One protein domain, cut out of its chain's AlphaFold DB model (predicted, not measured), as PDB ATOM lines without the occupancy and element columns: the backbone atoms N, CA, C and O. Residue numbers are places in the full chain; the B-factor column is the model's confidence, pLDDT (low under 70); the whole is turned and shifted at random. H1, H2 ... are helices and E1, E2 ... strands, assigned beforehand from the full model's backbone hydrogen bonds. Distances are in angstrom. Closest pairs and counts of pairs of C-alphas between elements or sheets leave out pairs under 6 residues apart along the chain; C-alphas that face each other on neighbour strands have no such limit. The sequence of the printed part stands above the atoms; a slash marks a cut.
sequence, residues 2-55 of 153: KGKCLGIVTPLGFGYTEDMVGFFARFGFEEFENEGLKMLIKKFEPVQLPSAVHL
ATOM      1  N   LYS A   2      97.692 104.494 124.614       38.88
ATOM      2  CA  LYS A   2      97.219 103.287 123.918       38.88
ATOM      3  C   LYS A   2      98.367 102.276 123.761       38.88
ATOM      4  O   LYS A   2      99.520 102.683 123.638       38.88
ATOM      5  N   GLY A   3      97.995 100.994 123.790       50.84
ATOM      6  CA  GLY A   3      98.820  99.784 123.813       50.84
ATOM      7  C   GLY A   3     100.145  99.839 123.058       50.84
ATOM      8  O   GLY A   3     100.179  99.753 121.834       50.84
ATOM      9  N   LYS A   4     101.245  99.868 123.813       49.56
ATOM     10  CA  LYS A   4     102.492  99.272 123.335       49.56
ATOM     11  C   LYS A   4     102.271  97.761 123.306       49.56
ATOM     12  O   LYS A   4     101.804  97.201 124.294       49.56
ATOM     13  N   CYS A   5     102.562  97.120 122.181       50.59
ATOM     14  CA  CYS A   5     102.638  95.667 122.119       50.59
ATOM     15  C   CYS A   5     103.794  95.237 123.042       50.59
ATOM     16  O   CYS A   5     104.950  95.518 122.742       50.59
ATOM     17  N   LEU A   6     103.465  94.674 124.210       54.00
ATOM     18  CA  LEU A   6     104.435  94.213 125.218       54.00
ATOM     19  C   LEU A   6     105.000  92.822 124.884       54.00
ATOM     20  O   LEU A   6     105.939  92.356 125.518       54.00
ATOM     21  N   GLY A   7     104.389  92.138 123.918       61.56
ATOM     22  CA  GLY A   7     104.592  90.725 123.640       61.56
ATOM     23  C   GLY A   7     104.918  90.482 122.176       61.56
ATOM     24  O   GLY A   7     104.750  91.347 121.324       61.56
ATOM     25  N   ILE A   8     105.441  89.296 121.919       62.72
ATOM     26  CA  ILE A   8     105.952  88.830 120.635       62.72
ATOM     27  C   ILE A   8     104.992  89.105 119.466       62.72
ATOM     28  O   ILE A   8     103.787  88.903 119.586       62.72
ATOM     29  N   VAL A   9     105.542  89.486 118.310       69.81
ATOM     30  CA  VAL A   9     104.802  89.532 117.038       69.81
ATOM     31  C   VAL A   9     105.338  88.462 116.096       69.81
ATOM     32  O   VAL A   9     106.554  88.286 115.986       69.81
ATOM     33  N   THR A  10     104.432  87.774 115.400       65.25
ATOM     34  CA  THR A  10     104.753  86.791 114.364       65.25
ATOM     35  C   THR A  10     103.926  87.054 113.100       65.25
ATOM     36  O   THR A  10     102.729  87.337 113.210       65.25
ATOM     37  N   PRO A  11     104.520  87.002 111.897       61.16
ATOM     38  CA  PRO A  11     103.760  86.977 110.660       61.16
ATOM     39  C   PRO A  11     103.212  85.558 110.439       61.16
ATOM     40  O   PRO A  11     103.955  84.633 110.104       61.16
ATOM     41  N   LEU A  12     101.901  85.384 110.626       58.16
ATOM     42  CA  LEU A  12     101.196  84.135 110.318       58.16
ATOM     43  C   LEU A  12     101.409  83.766 108.841       58.16
ATOM     44  O   LEU A  12     101.069  84.543 107.955       58.16
ATOM     45  N   GLY A  13     101.977  82.583 108.585       55.75
ATOM     46  CA  GLY A  13     102.068  81.992 107.243       55.75
ATOM     47  C   GLY A  13     103.300  82.344 106.397       55.75
ATOM     48  O   GLY A  13     103.387  81.873 105.269       55.75
ATOM     49  N   PHE A  14     104.270  83.114 106.906       51.97
ATOM     50  CA  PHE A  14     105.390  83.625 106.084       51.97
ATOM     51  C   PHE A  14     106.788  83.116 106.477       51.97
ATOM     52  O   PHE A  14     107.790  83.610 105.967       51.97
ATOM     53  N   GLY A  15     106.884  82.126 107.366       52.28
ATOM     54  CA  GLY A  15     108.163  81.633 107.895       52.28
ATOM     55  C   GLY A  15     108.919  80.619 107.028       52.28
ATOM     56  O   GLY A  15     109.870  80.027 107.525       52.28
ATOM     57  N   TYR A  16     108.495  80.356 105.786       58.47
ATOM     58  CA  TYR A  16     108.812  79.073 105.135       58.47
ATOM     59  C   TYR A  16     109.603  79.151 103.824       58.47
ATOM     60  O   TYR A  16     109.857  78.114 103.219       58.47
ATOM     61  N   THR A  17     110.035  80.337 103.392       66.38
ATOM     62  CA  THR A  17     110.993  80.473 102.280       66.38
ATOM     63  C   THR A  17     112.258  81.179 102.761       66.38
ATOM     64  O   THR A  17     112.184  82.094 103.585       66.38
ATOM     65  N   GLU A  18     113.427  80.759 102.261       66.88
ATOM     66  CA  GLU A  18     114.730  81.339 102.643       66.88
ATOM     67  C   GLU A  18     114.755  82.865 102.443       66.88
ATOM     68  O   GLU A  18     115.241  83.605 103.304       66.88
ATOM     69  N   ASP A  19     114.131  83.343 101.363       75.06
ATOM     70  CA  ASP A  19     113.996  84.769 101.052       75.06
ATOM     71  C   ASP A  19     113.241  85.546 102.142       75.06
ATOM     72  O   ASP A  19     113.608  86.676 102.478       75.06
ATOM     73  N   MET A  20     112.206  84.946 102.738       74.56
ATOM     74  CA  MET A  20     111.400  85.593 103.773       74.56
ATOM     75  C   MET A  20     112.119  85.601 105.120       74.56
ATOM     76  O   MET A  20     112.113  86.628 105.801       74.56
ATOM     77  N   VAL A  21     112.807  84.515 105.483       75.62
ATOM     78  CA  VAL A  21     113.625  84.469 106.708       75.62
ATOM     79  C   VAL A  21     114.690  85.567 106.670       75.62
ATOM     80  O   VAL A  21     114.777  86.382 107.590       75.62
ATOM     81  N   GLY A  22     115.441  85.659 105.568       82.25
ATOM     82  CA  GLY A  22     116.464  86.688 105.388       82.25
ATOM     83  C   GLY A  22     115.897  88.111 105.361       82.25
ATOM     84  O   GLY A  22     116.516  89.033 105.899       82.25
ATOM     85  N   PHE A  23     114.715  88.310 104.772       84.44
ATOM     86  CA  PHE A  23     114.026  89.599 104.778       84.44
ATOM     87  C   PHE A  23     113.623  90.026 106.196       84.44
ATOM     88  O   PHE A  23     113.992  91.119 106.629       84.44
ATOM     89  N   PHE A  24     112.917  89.171 106.943       84.62
ATOM     90  CA  PHE A  24     112.411  89.494 108.281       84.62
ATOM     91  C   PHE A  24     113.519  89.584 109.337       84.62
ATOM     92  O   PHE A  24     113.421  90.417 110.244       84.62
ATOM     93  N   ALA A  25     114.616  88.835 109.185       86.06
ATOM     94  CA  ALA A  25     115.793  88.956 110.046       86.06
ATOM     95  C   ALA A  25     116.347  90.393 110.080       86.06
ATOM     96  O   ALA A  25     116.706  90.900 111.143       86.06
ATOM     97  N   ARG A  26     116.317  91.116 108.947       88.00
ATOM     98  CA  ARG A  26     116.740  92.535 108.870       88.00
ATOM     99  C   ARG A  26     115.892  93.464 109.738       88.00
ATOM    100  O   ARG A  26     116.347  94.542 110.109       88.00
ATOM    101  N   PHE A  27     114.673  93.051 110.074       86.62
ATOM    102  CA  PHE A  27     113.764  93.787 110.947       86.62
ATOM    103  C   PHE A  27     113.807  93.294 112.398       86.62
ATOM    104  O   PHE A  27     112.993  93.746 113.206       86.62
ATOM    105  N   GLY A  28     114.749  92.416 112.755       86.81
ATOM    106  CA  GLY A  28     114.921  91.895 114.113       86.81
ATOM    107  C   GLY A  28     113.946  90.776 114.474       86.81
ATOM    108  O   GLY A  28     113.614  90.632 115.648       86.81
ATOM    109  N   PHE A  29     113.446  90.039 113.479       87.88
ATOM    110  CA  PHE A  29     112.792  88.755 113.721       87.88
ATOM    111  C   PHE A  29     113.846  87.647 113.829       87.88
ATOM    112  O   PHE A  29     114.874  87.693 113.158       87.88
ATOM    113  N   GLU A  30     113.567  86.643 114.646       85.31
ATOM    114  CA  GLU A  30     114.369  85.437 114.826       85.31
ATOM    115  C   GLU A  30     113.506  84.198 114.565       85.31
ATOM    116  O   GLU A  30     112.287  84.224 114.760       85.31
ATOM    117  N   GLU A  31     114.129  83.114 114.105       82.25
ATOM    118  CA  GLU A  31     113.461  81.817 114.033       82.25
ATOM    119  C   GLU A  31     113.235  81.270 115.444       82.25
ATOM    120  O   GLU A  31     114.107  81.321 116.312       82.25
ATOM    121  N   PHE A  32     112.047  80.725 115.657       78.81
ATOM    122  CA  PHE A  32     111.658  80.033 116.867       78.81
ATOM    123  C   PHE A  32     111.079  78.679 116.496       78.81
ATOM    124  O   PHE A  32     110.218  78.585 115.621       78.81
ATOM    125  N   GLU A  33     111.538  77.652 117.199       76.88
ATOM    126  CA  GLU A  33     110.978  76.315 117.134       76.88
ATOM    127  C   GLU A  33     110.703  75.824 118.554       76.88
ATOM    128  O   GLU A  33     111.588  75.857 119.411       76.88
ATOM    129  N   ASN A  34     109.470  75.399 118.815       71.25
ATOM    130  CA  ASN A  34     109.096  74.793 120.085       71.25
ATOM    131  C   ASN A  34     108.017  73.741 119.869       71.25
ATOM    132  O   ASN A  34     106.995  74.037 119.255       71.25
ATOM    133  N   GLU A  35     108.249  72.528 120.370       70.19
ATOM    134  CA  GLU A  35     107.303  71.406 120.281       70.19
ATOM    135  C   GLU A  35     106.719  71.223 118.860       70.19
ATOM    136  O   GLU A  35     105.528  70.986 118.691       70.19
ATOM    137  N   GLY A  36     107.543  71.377 117.817       66.19
ATOM    138  CA  GLY A  36     107.126  71.236 116.413       66.19
ATOM    139  C   GLY A  36     106.450  72.468 115.791       66.19
ATOM    140  O   GLY A  36     106.166  72.465 114.595       66.19
ATOM    141  N   LEU A  37     106.226  73.542 116.554       68.31
ATOM    142  CA  LEU A  37     105.796  74.834 116.023       68.31
ATOM    143  C   LEU A  37     107.019  75.641 115.577       68.31
ATOM    144  O   LEU A  37     107.787  76.098 116.421       68.31
ATOM    145  N   LYS A  38     107.164  75.860 114.265       73.69
ATOM    146  CA  LYS A  38     108.203  76.725 113.682       73.69
ATOM    147  C   LYS A  38     107.615  78.054 113.202       73.69
ATOM    148  O   LYS A  38     106.719  78.064 112.355       73.69
ATOM    149  N   MET A  39     108.129  79.173 113.717       77.50
ATOM    150  CA  MET A  39     107.670  80.531 113.389       77.50
ATOM    151  C   MET A  39     108.815  81.551 113.362       77.50
ATOM    152  O   MET A  39     109.864  81.343 113.960       77.50
ATOM    153  N   LEU A  40     108.573  82.701 112.726       81.00
ATOM    154  CA  LEU A  40     109.400  83.900 112.888       81.00
ATOM    155  C   LEU A  40     108.800  84.780 113.983       81.00
ATOM    156  O   LEU A  40     107.618  85.117 113.922       81.00
ATOM    157  N   ILE A  41     109.597  85.173 114.970       83.69
ATOM    158  CA  ILE A  41     109.144  85.977 116.107       83.69
ATOM    159  C   ILE A  41     109.997  87.229 116.273       83.69
ATOM    160  O   ILE A  41     111.194  87.208 116.021       83.69
ATOM    161  N   LYS A  42     109.405  88.326 116.742       86.06
ATOM    162  CA  LYS A  42     110.147  89.507 117.199       86.06
ATOM    163  C   LYS A  42     109.781  89.824 118.639       86.06
ATOM    164  O   LYS A  42     108.612  90.061 118.943       86.06
ATOM    165  N   LYS A  43     110.787  89.850 119.513       85.38
ATOM    166  CA  LYS A  43     110.660  90.247 120.921       85.38
ATOM    167  C   LYS A  43     110.928  91.745 121.051       85.38
ATOM    168  O   LYS A  43     111.920  92.246 120.527       85.38
ATOM    169  N   PHE A  44     110.051  92.459 121.750       84.12
ATOM    170  CA  PHE A  44     110.243  93.883 122.056       84.12
ATOM    171  C   PHE A  44     110.877  94.105 123.436       84.12
ATOM    172  O   PHE A  44     111.475  95.152 123.666       84.12
ATOM    173  N   GLU A  45     110.795  93.105 124.315       84.19
ATOM    174  CA  GLU A  45     111.389  93.068 125.654       84.19
ATOM    175  C   GLU A  45     111.879  91.635 125.962       84.19
ATOM    176  O   GLU A  45     111.495  90.698 125.254       84.19
ATOM    177  N   PRO A  46     112.723  91.421 126.990       82.38
ATOM    178  CA  PRO A  46     113.097  90.082 127.446       82.38
ATOM    179  C   PRO A  46     111.882  89.340 128.033       82.38
ATOM    180  O   PRO A  46     111.541  89.498 129.202       82.38
ATOM    181  N   VAL A  47     111.219  88.531 127.205       81.62
ATOM    182  CA  VAL A  47     110.006  87.779 127.552       81.62
ATOM    183  C   VAL A  47     110.223  86.281 127.351       81.62
ATOM    184  O   VAL A  47     110.821  85.853 126.359       81.62
ATOM    185  N   GLN A  48     109.730  85.479 128.299       78.81
ATOM    186  CA  GLN A  48     109.676  84.029 128.144       78.81
ATOM    187  C   GLN A  48     108.637  83.673 127.079       78.81
ATOM    188  O   GLN A  48     107.509  84.163 127.107       78.81
ATOM    189  N   LEU A  49     109.024  82.820 126.134       74.19
ATOM    190  CA  LEU A  49     108.122  82.390 125.074       74.19
ATOM    191  C   LEU A  49     107.062  81.438 125.639       74.19
ATOM    192  O   LEU A  49     107.410  80.567 126.441       74.19
ATOM    193  N   PRO A  50     105.785  81.594 125.249       68.44
ATOM    194  CA  PRO A  50     104.756  80.641 125.628       68.44
ATOM    195  C   PRO A  50     105.036  79.279 124.981       68.44
ATOM    196  O   PRO A  50     105.582  79.200 123.875       68.44
ATOM    197  N   SER A  51     104.642  78.205 125.663       70.25
ATOM    198  CA  SER A  51     104.612  76.876 125.051       70.25
ATOM    199  C   SER A  51     103.585  76.833 123.924       70.25
ATOM    200  O   SER A  51     102.566  77.529 123.979       70.25
ATOM    201  N   ALA A  52     103.855  76.021 122.900       66.75
ATOM    202  CA  ALA A  52     102.858  75.746 121.879       66.75
ATOM    203  C   ALA A  52     101.658  75.056 122.546       66.75
ATOM    204  O   ALA A  52     101.819  74.134 123.341       66.75
ATOM    205  N   VAL A  53     100.444  75.524 122.258       67.94
ATOM    206  CA  VAL A  53      99.235  74.834 122.719       67.94
ATOM    207  C   VAL A  53      98.879  73.798 121.666       67.94
ATOM    208  O   VAL A  53      98.305  74.132 120.629       67.94
ATOM    209  N   HIS A  54      99.229  72.544 121.933       67.56
ATOM    210  CA  HIS A  54      98.741  71.407 121.160       67.56
ATOM    211  C   HIS A  54      97.362  71.017 121.675       67.56
ATOM    212  O   HIS A  54      97.214  70.530 122.795       67.56
ATOM    213  N   LEU A  55      96.335  71.276 120.869       74.19
ATOM    214  CA  LEU A  55      94.993  70.786 121.152       74.19
ATOM    215  C   LEU A  55      94.914  69.325 120.712       74.19
ATOM    216  O   LEU A  55      95.104  69.015 119.538       74.19
TER     217      LEU A  55
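AT A GLANCE: This is residues 2 to 55 of the 153 residues of the protein "Thioredoxin domain-containing protein" of marine sediment metagenome (UniProt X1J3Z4). What is the shape? There is little regular structure: a two-stranded hairpin, E1 and E2, with one short helix, H1, near its end away from the turn, and long unnamed stretches, residues 2 to 17 and 42 to 55. What is it made of? The printed part has 54 residues, with H1, E1, E2 in that order; the sheet E1 - E2 is antiparallel, and the class is mixed, with only 18 residues in named elements. How compact is it? It is only just compact, close to loose: the radius of gyration of the C-alphas is 11.9 A, the spans 32 by 30 by 18 A.

HOW THE PARTS SIT: How do the strands pair? E1, residues 30 to 34, and E2, residues 37 to 41, form an antiparallel hairpin at 155 degrees; N 32 and O 39 are within hydrogen-bond range, 2.8 A. Where is the helix? The closest C-alphas of H1, residues 18 to 25, and E2 are those of Val 21 and Leu 40, 7.5 A. In H1 every O i to N i+4 pair is within hydrogen-bond range.

IN THESE COORDINATES: How long are the strands? E1 measures 13.0 A and E2 11.6 A from first to last C-alpha. Where is H1? It runs 10.7 A from C-alpha 18 at (114.730, 81.339, 102.643) to C-alpha 25 at (115.793, 88.956, 110.046).

THE WHOLE: How large is it? The C-alphas farthest apart, of Lys 2 and Glu 18, are 35.2 A apart. Are there cuts or weak places? The printed part has no cut, both links are tight, and pLDDT is under 70 in 23 residues, among them 2 to 18.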